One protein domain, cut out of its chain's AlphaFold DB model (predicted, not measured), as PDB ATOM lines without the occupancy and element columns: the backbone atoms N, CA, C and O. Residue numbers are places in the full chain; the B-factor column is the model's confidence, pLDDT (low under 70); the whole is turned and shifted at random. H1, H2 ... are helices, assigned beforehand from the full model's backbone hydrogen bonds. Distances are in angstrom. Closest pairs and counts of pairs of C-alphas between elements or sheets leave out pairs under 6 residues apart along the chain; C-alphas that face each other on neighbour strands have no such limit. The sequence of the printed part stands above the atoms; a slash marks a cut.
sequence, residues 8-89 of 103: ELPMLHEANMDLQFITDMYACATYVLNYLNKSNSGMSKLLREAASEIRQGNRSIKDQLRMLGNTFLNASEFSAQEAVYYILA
ATOM      1  N   GLU A   8     -30.709   1.987 220.643       74.00
ATOM      2  CA  GLU A   8     -31.926   2.663 220.174       74.00
ATOM      3  C   GLU A   8     -32.346   2.177 218.782       74.00
ATOM      4  O   GLU A   8     -33.533   2.088 218.479       74.00
ATOM      5  N   LEU A   9     -31.384   1.812 217.925       72.06
ATOM      6  CA  LEU A   9     -31.676   1.387 216.549       72.06
ATOM      7  C   LEU A   9     -32.567   0.130 216.481       72.06
ATOM      8  O   LEU A   9     -33.525   0.149 215.710       72.06
ATOM      9  N   PRO A  10     -32.327  -0.939 217.267       68.69
ATOM     10  CA  PRO A  10     -33.223  -2.095 217.311       68.69
ATOM     11  C   PRO A  10     -34.633  -1.767 217.815       68.69
ATOM     12  O   PRO A  10     -35.591  -2.356 217.324       68.69
ATOM     13  N   MET A  11     -34.767  -0.835 218.767       69.75
ATOM     14  CA  MET A  11     -36.072  -0.396 219.272       69.75
ATOM     15  C   MET A  11     -36.854   0.400 218.227       69.75
ATOM     16  O   MET A  11     -38.059   0.218 218.100       69.75
ATOM     17  N   LEU A  12     -36.170   1.255 217.465       77.12
ATOM     18  CA  LEU A  12     -36.794   2.092 216.441       77.12
ATOM     19  C   LEU A  12     -37.200   1.302 215.189       77.12
ATOM     20  O   LEU A  12     -38.119   1.688 214.477       77.12
ATOM     21  N   HIS A  13     -36.465   0.232 214.882       70.62
ATOM     22  CA  HIS A  13     -36.600  -0.489 213.620       70.62
ATOM     23  C   HIS A  13     -37.848  -1.389 213.568       70.62
ATOM     24  O   HIS A  13     -38.178  -1.838 212.476       70.62
ATOM     25  N   GLU A  14     -38.516  -1.666 214.704       68.94
ATOM     26  CA  GLU A  14     -39.735  -2.504 214.872       68.94
ATOM     27  C   GLU A  14     -39.770  -3.829 214.074       68.94
ATOM     28  O   GLU A  14     -40.796  -4.502 213.970       68.94
ATOM     29  N   ALA A  15     -38.644  -4.249 213.502       68.62
ATOM     30  CA  ALA A  15     -38.579  -5.428 212.666       68.62
ATOM     31  C   ALA A  15     -38.504  -6.673 213.534       68.62
ATOM     32  O   ALA A  15     -37.915  -6.680 214.615       68.62
ATOM     33  N   ASN A  16     -39.049  -7.764 213.005       70.75
ATOM     34  CA  ASN A  16     -38.991  -9.062 213.651       70.75
ATOM     35  C   ASN A  16     -37.528  -9.489 213.883       70.75
ATOM     36  O   ASN A  16     -36.813  -9.824 212.936       70.75
ATOM     37  N   MET A  17     -37.080  -9.467 215.140       71.00
ATOM     38  CA  MET A  17     -35.745  -9.909 215.541       71.00
ATOM     39  C   MET A  17     -35.790 -11.384 215.949       71.00
ATOM     40  O   MET A  17     -36.036 -11.710 217.106       71.00
ATOM     41  N   ASP A  18     -35.546 -12.283 214.994       69.38
ATOM     42  CA  ASP A  18     -35.429 -13.725 215.253       69.38
ATOM     43  C   ASP A  18     -34.019 -14.049 215.786       69.38
ATOM     44  O   ASP A  18     -33.066 -14.238 215.027       69.38
ATOM     45  N   LEU A  19     -33.859 -14.008 217.114       73.62
ATOM     46  CA  LEU A  19     -32.597 -14.281 217.809       73.62
ATOM     47  C   LEU A  19     -32.588 -15.712 218.347       73.62
ATOM     48  O   LEU A  19     -33.322 -16.040 219.275       73.62
ATOM     49  N   GLN A  20     -31.719 -16.552 217.784       75.94
ATOM     50  CA  GLN A  20     -31.590 -17.962 218.157       75.94
ATOM     51  C   GLN A  20     -30.126 -18.321 218.433       75.94
ATOM     52  O   GLN A  20     -29.216 -17.851 217.747       75.94
ATOM     53  N   PHE A  21     -29.891 -19.164 219.443       80.81
ATOM     54  CA  PHE A  21     -28.560 -19.705 219.721       80.81
ATOM     55  C   PHE A  21     -28.155 -20.701 218.631       80.81
ATOM     56  O   PHE A  21     -28.903 -21.623 218.315       80.81
ATOM     57  N   ILE A  22     -26.949 -20.537 218.083       83.25
ATOM     58  CA  ILE A  22     -26.407 -21.457 217.080       83.25
ATOM     59  C   ILE A  22     -25.839 -22.682 217.800       83.25
ATOM     60  O   ILE A  22     -24.788 -22.604 218.431       83.25
ATOM     61  N   THR A  23     -26.536 -23.812 217.703       88.12
ATOM     62  CA  THR A  23     -26.102 -25.103 218.265       88.12
ATOM     63  C   THR A  23     -25.348 -25.972 217.255       88.12
ATOM     64  O   THR A  23     -24.627 -26.883 217.653       88.12
ATOM     65  N   ASP A  24     -25.486 -25.674 215.960       90.62
ATOM     66  CA  ASP A  24     -24.840 -26.365 214.842       90.62
ATOM     67  C   ASP A  24     -24.563 -25.378 213.693       90.62
ATOM     68  O   ASP A  24     -25.430 -24.594 213.289       90.62
ATOM     69  N   MET A  25     -23.345 -25.421 213.144       89.75
ATOM     70  CA  MET A  25     -22.928 -24.562 212.034       89.75
ATOM     71  C   MET A  25     -23.714 -24.842 210.747       89.75
ATOM     72  O   MET A  25     -24.007 -23.907 209.997       89.75
ATOM     73  N   TYR A  26     -24.096 -26.099 210.498       91.62
ATOM     74  CA  TYR A  26     -24.888 -26.449 209.320       91.62
ATOM     75  C   TYR A  26     -26.314 -25.932 209.454       91.62
ATOM     76  O   TYR A  26     -26.822 -25.324 208.515       91.62
ATOM     77  N   ALA A  27     -26.919 -26.068 210.635       87.06
ATOM     78  CA  ALA A  27     -28.227 -25.486 210.922       87.06
ATOM     79  C   ALA A  27     -28.252 -23.965 210.676       87.06
ATOM     80  O   ALA A  27     -29.179 -23.460 210.041       87.06
ATOM     81  N   CYS A  28     -27.203 -23.241 211.087       88.56
ATOM     82  CA  CYS A  28     -27.074 -21.809 210.800       88.56
ATOM     83  C   CYS A  28     -26.999 -21.521 209.292       88.56
ATOM     84  O   CYS A  28     -27.700 -20.637 208.795       88.56
ATOM     85  N   ALA A  29     -26.168 -22.257 208.548       90.56
ATOM     86  CA  ALA A  29     -26.042 -22.076 207.102       90.56
ATOM     87  C   ALA A  29     -27.368 -22.362 206.382       90.56
ATOM     88  O   ALA A  29     -27.802 -21.577 205.538       90.56
ATOM     89  N   THR A  30     -28.051 -23.446 206.754       89.50
ATOM     90  CA  THR A  30     -29.367 -23.805 206.222       89.50
ATOM     91  C   THR A  30     -30.411 -22.739 206.534       89.50
ATOM     92  O   THR A  30     -31.178 -22.385 205.643       89.50
ATOM     93  N   TYR A  31     -30.428 -22.178 207.744       87.62
ATOM     94  CA  TYR A  31     -31.342 -21.091 208.100       87.62
ATOM     95  C   TYR A  31     -31.142 -19.864 207.201       87.62
ATOM     96  O   TYR A  31     -32.099 -19.383 206.593       87.62
ATOM     97  N   VAL A  32     -29.896 -19.399 207.053       88.19
ATOM     98  CA  VAL A  32     -29.571 -18.244 206.199       88.19
ATOM     99  C   VAL A  32     -29.964 -18.514 204.747       88.19
ATOM    100  O   VAL A  32     -30.590 -17.668 204.111       88.19
ATOM    101  N   LEU A  33     -29.653 -19.706 204.227       87.25
ATOM    102  CA  LEU A  33     -30.024 -20.105 202.869       87.25
ATOM    103  C   LEU A  33     -31.541 -20.167 202.677       87.25
ATOM    104  O   LEU A  33     -32.037 -19.712 201.648       87.25
ATOM    105  N   ASN A  34     -32.285 -20.706 203.640       86.12
ATOM    106  CA  ASN A  34     -33.743 -20.776 203.575       86.12
ATOM    107  C   ASN A  34     -34.368 -19.381 203.589       86.12
ATOM    108  O   ASN A  34     -35.310 -19.131 202.841       86.12
ATOM    109  N   TYR A  35     -33.834 -18.470 204.404       85.94
ATOM    110  CA  TYR A  35     -34.313 -17.094 204.456       85.94
ATOM    111  C   TYR A  35     -34.027 -16.351 203.147       85.94
ATOM    112  O   TYR A  35     -34.928 -15.737 202.581       85.94
ATOM    113  N   LEU A  36     -32.802 -16.471 202.621       84.44
ATOM    114  CA  LEU A  36     -32.408 -15.879 201.341       84.44
ATOM    115  C   LEU A  36     -33.267 -16.401 200.180       84.44
ATOM    116  O   LEU A  36     -33.653 -15.640 199.301       84.44
ATOM    117  N   ASN A  37     -33.593 -17.695 200.187       82.25
ATOM    118  CA  ASN A  37     -34.395 -18.330 199.141       82.25
ATOM    119  C   ASN A  37     -35.908 -18.265 199.395       82.25
ATOM    120  O   ASN A  37     -36.666 -18.867 198.636       82.25
ATOM    121  N   LYS A  38     -36.374 -17.563 200.436       83.50
ATOM    122  CA  LYS A  38     -37.796 -17.532 200.805       83.50
ATOM    123  C   LYS A  38     -38.672 -16.941 199.697       83.50
ATOM    124  O   LYS A  38     -39.706 -17.527 199.381       83.50
ATOM    125  N   SER A  39     -38.245 -15.836 199.082       78.81
ATOM    126  CA  SER A  39     -38.925 -15.230 197.923       78.81
ATOM    127  C   SER A  39     -38.919 -16.152 196.703       78.81
ATOM    128  O   SER A  39     -39.897 -16.229 195.973       78.81
ATOM    129  N   ASN A  40     -37.857 -16.945 196.546       78.12
ATOM    130  CA  ASN A  40     -37.696 -17.908 195.456       78.12
ATOM    131  C   ASN A  40     -38.287 -19.295 195.773       78.12
ATOM    132  O   ASN A  40     -38.035 -20.272 195.052       78.12
ATOM    133  N   SER A  41     -39.061 -19.422 196.854       78.12
ATOM    134  CA  SER A  41     -39.707 -20.682 197.207       78.12
ATOM    135  C   SER A  41     -40.694 -21.090 196.105       78.12
ATOM    136  O   SER A  41     -41.522 -20.312 195.649       78.12
ATOM    137  N   GLY A  42     -40.563 -22.320 195.606       83.69
ATOM    138  CA  GLY A  42     -41.383 -22.821 194.493       83.69
ATOM    139  C   GLY A  42     -40.769 -22.663 193.098       83.69
ATOM    140  O   GLY A  42     -41.180 -23.397 192.197       83.69
ATOM    141  N   MET A  43     -39.711 -21.861 192.919       89.00
ATOM    142  CA  MET A  43     -39.026 -21.727 191.619       89.00
ATOM    143  C   MET A  43     -38.537 -23.067 191.066       89.00
ATOM    144  O   MET A  43     -38.688 -23.360 189.883       89.00
ATOM    145  N   SER A  44     -38.018 -23.939 191.932       87.88
ATOM    146  CA  SER A  44     -37.590 -25.285 191.528       87.88
ATOM    147  C   SER A  44     -38.737 -26.147 190.992       87.88
ATOM    148  O   SER A  44     -38.528 -26.936 190.073       87.88
ATOM    149  N   LYS A  45     -39.943 -26.021 191.560       91.12
ATOM    150  CA  LYS A  45     -41.126 -26.760 191.101       91.12
ATOM    151  C   LYS A  45     -41.574 -26.232 189.736       91.12
ATOM    152  O   LYS A  45     -41.686 -27.017 188.799       91.12
ATOM    153  N   LEU A  46     -41.698 -24.913 189.617       92.94
ATOM    154  CA  LEU A  46     -42.074 -24.216 188.387       92.94
ATOM    155  C   LEU A  46     -41.141 -24.560 187.214       92.94
ATOM    156  O   LEU A  46     -41.599 -24.924 186.133       92.94
ATOM    157  N   LEU A  47     -39.821 -24.525 187.427       93.00
ATOM    158  CA  LEU A  47     -38.856 -24.870 186.378       93.00
ATOM    159  C   LEU A  47     -38.909 -26.353 185.982       93.00
ATOM    160  O   LEU A  47     -38.693 -26.675 184.814       93.00
ATOM    161  N   ARG A  48     -39.209 -27.266 186.917       93.06
ATOM    162  CA  ARG A  48     -39.384 -28.698 186.606       93.06
ATOM    163  C   ARG A  48     -40.628 -28.947 185.759       93.06
ATOM    164  O   ARG A  48     -40.561 -29.751 184.830       93.06
ATOM    165  N   GLU A  49     -41.726 -28.269 186.072       93.56
ATOM    166  CA  GLU A  49     -42.976 -28.336 185.309       93.56
ATOM    167  C   GLU A  49     -42.765 -27.792 183.893       93.56
ATOM    168  O   GLU A  49     -42.971 -28.527 182.926       93.56
ATOM    169  N   ALA A  50     -42.186 -26.594 183.764       92.56
ATOM    170  CA  ALA A  50     -41.837 -26.009 182.471       92.56
ATOM    171  C   ALA A  50     -40.911 -26.922 181.650       92.56
ATOM    172  O   ALA A  50     -41.145 -27.157 180.466       92.56
ATOM    173  N   ALA A  51     -39.885 -27.510 182.271       91.88
ATOM    174  CA  ALA A  51     -38.999 -28.456 181.597       91.88
ATOM    175  C   ALA A  51     -39.717 -29.748 181.161       91.88
ATOM    176  O   ALA A  51     -39.359 -30.339 180.143       91.88
ATOM    177  N   SER A  52     -40.711 -30.219 181.920       92.88
ATOM    178  CA  SER A  52     -41.546 -31.362 181.532       92.88
ATOM    179  C   SER A  52     -42.377 -31.048 180.287       92.88
ATOM    180  O   SER A  52     -42.332 -31.808 179.322       92.88
ATOM    181  N   GLU A  53     -43.057 -29.902 180.265       89.06
ATOM    182  CA  GLU A  53     -43.872 -29.448 179.130       89.06
ATOM    183  C   GLU A  53     -43.034 -29.217 177.870       89.06
ATOM    184  O   GLU A  53     -43.408 -29.615 176.766       89.06
ATOM    185  N   ILE A  54     -41.859 -28.605 178.027       91.25
ATOM    186  CA  ILE A  54     -40.936 -28.333 176.926       91.25
ATOM    187  C   ILE A  54     -40.473 -29.636 176.258       91.25
ATOM    188  O   ILE A  54     -40.402 -29.681 175.030       91.25
ATOM    189  N   ARG A  55     -40.220 -30.698 177.037       87.38
ATOM    190  CA  ARG A  55     -39.792 -32.017 176.530       87.38
ATOM    191  C   ARG A  55     -40.871 -32.773 175.757       87.38
ATOM    192  O   ARG A  55     -40.531 -33.639 174.961       87.38
ATOM    193  N   GLN A  56     -42.146 -32.470 175.990       87.44
ATOM    194  CA  GLN A  56     -43.261 -33.116 175.289       87.44
ATOM    195  C   GLN A  56     -43.482 -32.536 173.882       87.44
ATOM    196  O   GLN A  56     -44.113 -33.174 173.043       87.44
ATOM    197  N   GLY A  57     -42.965 -31.335 173.606       80.62
ATOM    198  CA  GLY A  57     -43.076 -30.687 172.301       80.62
ATOM    199  C   GLY A  57     -41.890 -30.983 171.383       80.62
ATOM    200  O   GLY A  57     -40.746 -31.050 171.821       80.62
ATOM    201  N   ASN A  58     -42.138 -31.056 170.073       82.75
ATOM    202  CA  ASN A  58     -41.070 -31.112 169.073       82.75
ATOM    203  C   ASN A  58     -40.608 -29.688 168.703       82.75
ATOM    204  O   ASN A  58     -40.987 -29.143 167.667       82.75
ATOM    205  N   ARG A  59     -39.860 -29.042 169.608       86.50
ATOM    206  CA  ARG A  59     -39.317 -27.682 169.429       86.50
ATOM    207  C   ARG A  59     -37.799 -27.689 169.326       86.50
ATOM    208  O   ARG A  59     -37.138 -28.531 169.932       86.50
ATOM    209  N   SER A  60     -37.243 -26.707 168.614       92.25
ATOM    210  CA  SER A  60     -35.792 -26.528 168.527       92.25
ATOM    211  C   SER A  60     -35.186 -26.249 169.907       92.25
ATOM    212  O   SER A  60     -35.818 -25.608 170.744       92.25
ATOM    213  N   ILE A  61     -33.936 -26.665 170.139       90.44
ATOM    214  CA  ILE A  61     -33.223 -26.425 171.410       90.44
ATOM    215  C   ILE A  61     -33.215 -24.932 171.781       90.44
ATOM    216  O   ILE A  61     -33.355 -24.572 172.949       90.44
ATOM    217  N   LYS A  62     -33.110 -24.045 170.783       91.81
ATOM    218  CA  LYS A  62     -33.146 -22.592 170.983       91.81
ATOM    219  C   LYS A  62     -34.486 -22.129 171.556       91.81
ATOM    220  O   LYS A  62     -34.505 -21.313 172.477       91.81
ATOM    221  N   ASP A  63     -35.591 -22.655 171.038       91.81
ATOM    222  CA  ASP A  63     -36.930 -22.302 171.514       91.81
ATOM    223  C   ASP A  63     -37.196 -22.885 172.900       91.81
ATOM    224  O   ASP A  63     -37.760 -22.203 173.752       91.81
ATOM    225  N   GLN A  64     -36.720 -24.107 173.157       92.62
ATOM    226  CA  GLN A  64     -36.772 -24.724 174.484       92.62
ATOM    227  C   GLN A  64     -36.064 -23.848 175.529       92.62
ATOM    228  O   GLN A  64     -36.636 -23.541 176.575       92.62
ATOM    229  N   LEU A  65     -34.850 -23.377 175.221       91.75
ATOM    230  CA  LEU A  65     -34.091 -22.496 176.106       91.75
ATOM    231  C   LEU A  65     -34.782 -21.142 176.303       91.75
ATOM    232  O   LEU A  65     -34.848 -20.648 177.427       91.75
ATOM    233  N   ARG A  66     -35.333 -20.553 175.232       91.94
ATOM    234  CA  ARG A  66     -36.071 -19.284 175.308       91.94
ATOM    235  C   ARG A  66     -37.293 -19.400 176.215       91.94
ATOM    236  O   ARG A  66     -37.536 -18.508 177.019       91.94
ATOM    237  N   MET A  67     -38.049 -20.489 176.099       92.50
ATOM    238  CA  MET A  67     -39.214 -20.727 176.946       92.50
ATOM    239  C   MET A  67     -38.826 -20.887 178.409       92.50
ATOM    240  O   MET A  67     -39.384 -20.195 179.253       92.50
ATOM    241  N   LEU A  68     -37.833 -21.730 178.700       93.44
ATOM    242  CA  LEU A  68     -37.366 -21.936 180.068       93.44
ATOM    243  C   LEU A  68     -36.834 -20.635 180.688       93.44
ATOM    244  O   LEU A  68     -37.162 -20.318 181.830       93.44
ATOM    245  N   GLY A  69     -36.064 -19.857 179.920       91.81
ATOM    246  CA  GLY A  69     -35.556 -18.552 180.339       91.81
ATOM    247  C   GLY A  69     -36.672 -17.545 180.614       91.81
ATOM    248  O   GLY A  69     -36.650 -16.884 181.646       91.81
ATOM    249  N   ASN A  70     -37.687 -17.471 179.750       91.56
ATOM    250  CA  ASN A  70     -38.843 -16.603 179.970       91.56
ATOM    251  C   ASN A  70     -39.629 -17.004 181.223       91.56
ATOM    252  O   ASN A  70     -40.009 -16.141 182.008       91.56
ATOM    253  N   THR A  71     -39.862 -18.302 181.432       93.50
ATOM    254  CA  THR A  71     -40.531 -18.799 182.639       93.50
ATOM    255  C   THR A  71     -39.741 -18.442 183.897       93.50
ATOM    256  O   THR A  71     -40.331 -17.990 184.872       93.50
ATOM    257  N   PHE A  72     -38.412 -18.580 183.865       91.31
ATOM    258  CA  PHE A  72     -37.547 -18.173 184.969       91.31
ATOM    259  C   PHE A  72     -37.640 -16.670 185.253       91.31
ATOM    260  O   PHE A  72     -37.895 -16.287 186.391       91.31
ATOM    261  N   LEU A  73     -37.466 -15.826 184.233       89.69
ATOM    262  CA  LEU A  73     -37.451 -14.369 184.393       89.69
ATOM    263  C   LEU A  73     -38.795 -13.821 184.879       89.69
ATOM    264  O   LEU A  73     -38.808 -12.936 185.722       89.69
ATOM    265  N   ASN A  74     -39.915 -14.358 184.388       88.62
ATOM    266  CA  ASN A  74     -41.247 -13.889 184.777       88.62
ATOM    267  C   ASN A  74     -41.662 -14.315 186.191       88.62
ATOM    268  O   ASN A  74     -42.541 -13.691 186.774       88.62
ATOM    269  N   ALA A  75     -41.083 -15.395 186.714       88.50
ATOM    270  CA  ALA A  75     -41.395 -15.897 188.050       88.50
ATOM    271  C   ALA A  75     -40.371 -15.469 189.113       88.50
ATOM    272  O   ALA A  75     -40.643 -15.609 190.301       88.50
ATOM    273  N   SER A  76     -39.204 -14.968 188.700       86.94
ATOM    274  CA  SER A  76     -38.176 -14.498 189.628       86.94
ATOM    275  C   SER A  76     -38.452 -13.063 190.064       86.94
ATOM    276  O   SER A  76     -38.804 -12.211 189.251       86.94
ATOM    277  N   GLU A  77     -38.239 -12.790 191.346       86.62
ATOM    278  CA  GLU A  77     -38.248 -11.439 191.896       86.62
ATOM    279  C   GLU A  77     -36.813 -10.909 191.939       86.62
ATOM    280  O   GLU A  77     -35.907 -11.568 192.451       86.62
ATOM    281  N   PHE A  78     -36.597  -9.723 191.379       85.56
ATOM    282  CA  PHE A  78     -35.295  -9.067 191.355       85.56
ATOM    283  C   PHE A  78     -35.451  -7.561 191.537       85.56
ATOM    284  O   PHE A  78     -36.494  -6.972 191.245       85.56
ATOM    285  N   SER A  79     -34.392  -6.930 192.035       88.88
ATOM    286  CA  SER A  79     -34.334  -5.481 192.205       88.88
ATOM    287  C   SER A  79     -34.420  -4.749 190.862       88.88
ATOM    288  O   SER A  79     -34.123  -5.298 189.796       88.88
ATOM    289  N   ALA A  80     -34.773  -3.461 190.902       91.69
ATOM    290  CA  ALA A  80     -34.796  -2.624 189.702       91.69
ATOM    291  C   ALA A  80     -33.421  -2.573 189.007       91.69
ATOM    292  O   ALA A  80     -33.337  -2.576 187.781       91.69
ATOM    293  N   GLN A  81     -32.336  -2.574 189.784       90.19
ATOM    294  CA  GLN A  81     -30.968  -2.589 189.279       90.19
ATOM    295  C   GLN A  81     -30.676  -3.885 188.516       90.19
ATOM    296  O   GLN A  81     -30.175  -3.836 187.396       90.19
ATOM    297  N   GLU A  82     -31.030  -5.041 189.078       89.12
ATOM    298  CA  GLU A  82     -30.857  -6.342 188.419       89.12
ATOM    299  C   GLU A  82     -31.703  -6.451 187.143       89.12
ATOM    300  O   GLU A  82     -31.210  -6.932 186.122       89.12
ATOM    301  N   ALA A  83     -32.935  -5.930 187.150       90.31
ATOM    302  CA  ALA A  83     -33.785  -5.882 185.959       90.31
ATOM    303  C   ALA A  83     -33.136  -5.078 184.818       90.31
ATOM    304  O   ALA A  83     -33.137  -5.520 183.668       90.31
ATOM    305  N   VAL A  84     -32.529  -3.927 185.127       92.75
ATOM    306  CA  VAL A  84     -31.786  -3.122 184.143       92.75
ATOM    307  C   VAL A  84     -30.614  -3.914 183.562       92.75
ATOM    308  O   VAL A  84     -30.415  -3.888 182.347       92.75
ATOM    309  N   TYR A  85     -29.874  -4.660 184.389       93.12
ATOM    310  CA  TYR A  85     -28.789  -5.517 183.901       93.12
ATOM    311  C   TYR A  85     -29.297  -6.587 182.930       93.12
ATOM    312  O   TYR A  85     -28.687  -6.784 181.880       93.12
ATOM    313  N   TYR A  86     -30.431  -7.230 183.226       88.25
ATOM    314  CA  TYR A  86     -31.043  -8.201 182.315       88.25
ATOM    315  C   TYR A  86     -31.487  -7.568 180.991       88.25
ATOM    316  O   TYR A  86     -31.158  -8.091 179.926       88.25
ATOM    317  N   ILE A  87     -32.203  -6.438 181.037       89.62
ATOM    318  CA  ILE A  87     -32.748  -5.766 179.843       89.62
ATOM    319  C   ILE A  87     -31.629  -5.258 178.929       89.62
ATOM    320  O   ILE A  87     -31.725  -5.375 177.708       89.62
ATOM    321  N   LEU A  88     -30.558  -4.718 179.512       93.75
ATOM    322  CA  LEU A  88     -29.406  -4.200 178.773       93.75
ATOM    323  C   LEU A  88     -28.371  -5.280 178.425       93.75
ATOM    324  O   LEU A  88     -27.327  -4.953 177.863       93.75
ATOM    325  N   ALA A  89     -28.641  -6.548 178.756       89.81
ATOM    326  CA  ALA A  89     -27.716  -7.666 178.580       89.81
ATOM    327  C   ALA A  89     -26.323  -7.402 179.189       89.81
ATOM    328  O   ALA A  89     -25.293  -7.801 178.638       89.81
TER     329      ALA A  89
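AT A GLANCE: This is residues 8 to 89 of the 103 residues of an uncharacterized protein of Araneus ventricosus (UniProt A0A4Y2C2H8). An arm with H1 and H2 leads to a helical hairpin of H3 and H4, and H5 is set off past the end of H4. The 82 printed residues hold five named helices, H1 to H5 in chain order, and no named strand: all helix. The whole is extended, with a radius of gyration of the C-alphas of 19.0 A and spans of 60 by 32 by 18 A.

HOW THE PARTS SIT: H1, residues 8 to 12, and H2, residues 25 to 36, touch no helix. H3, residues 43 to 56, touches H4, residues 61 to 75; their closest C-alphas, Ile 54 and Gln 64, are 6.0 A apart. This hairpin runs opposite ways at a shallow tilt of 28 degrees. H5, residues 80 to 87, touches no helix. In the five helices every O i to N i+4 pair is within hydrogen-bond range.

IN THESE COORDINATES: H1 begins at C-alpha 8 (-31.926, 2.663, 220.174) and measures 6.2 A, H2 16.7 A, H3 20.4 A, H4 21.3 A and H5 10.5 A, ending at C-alpha 87 (-32.748, -5.766, 179.843).

THE WHOLE: The farthest C-alphas, Glu 8 and Asn 58, are 61.9 A apart. The printed part has no cut. The link H1 to H2 is long. Residues 10 to 11, 14 to 15 and 18 have pLDDT under 70.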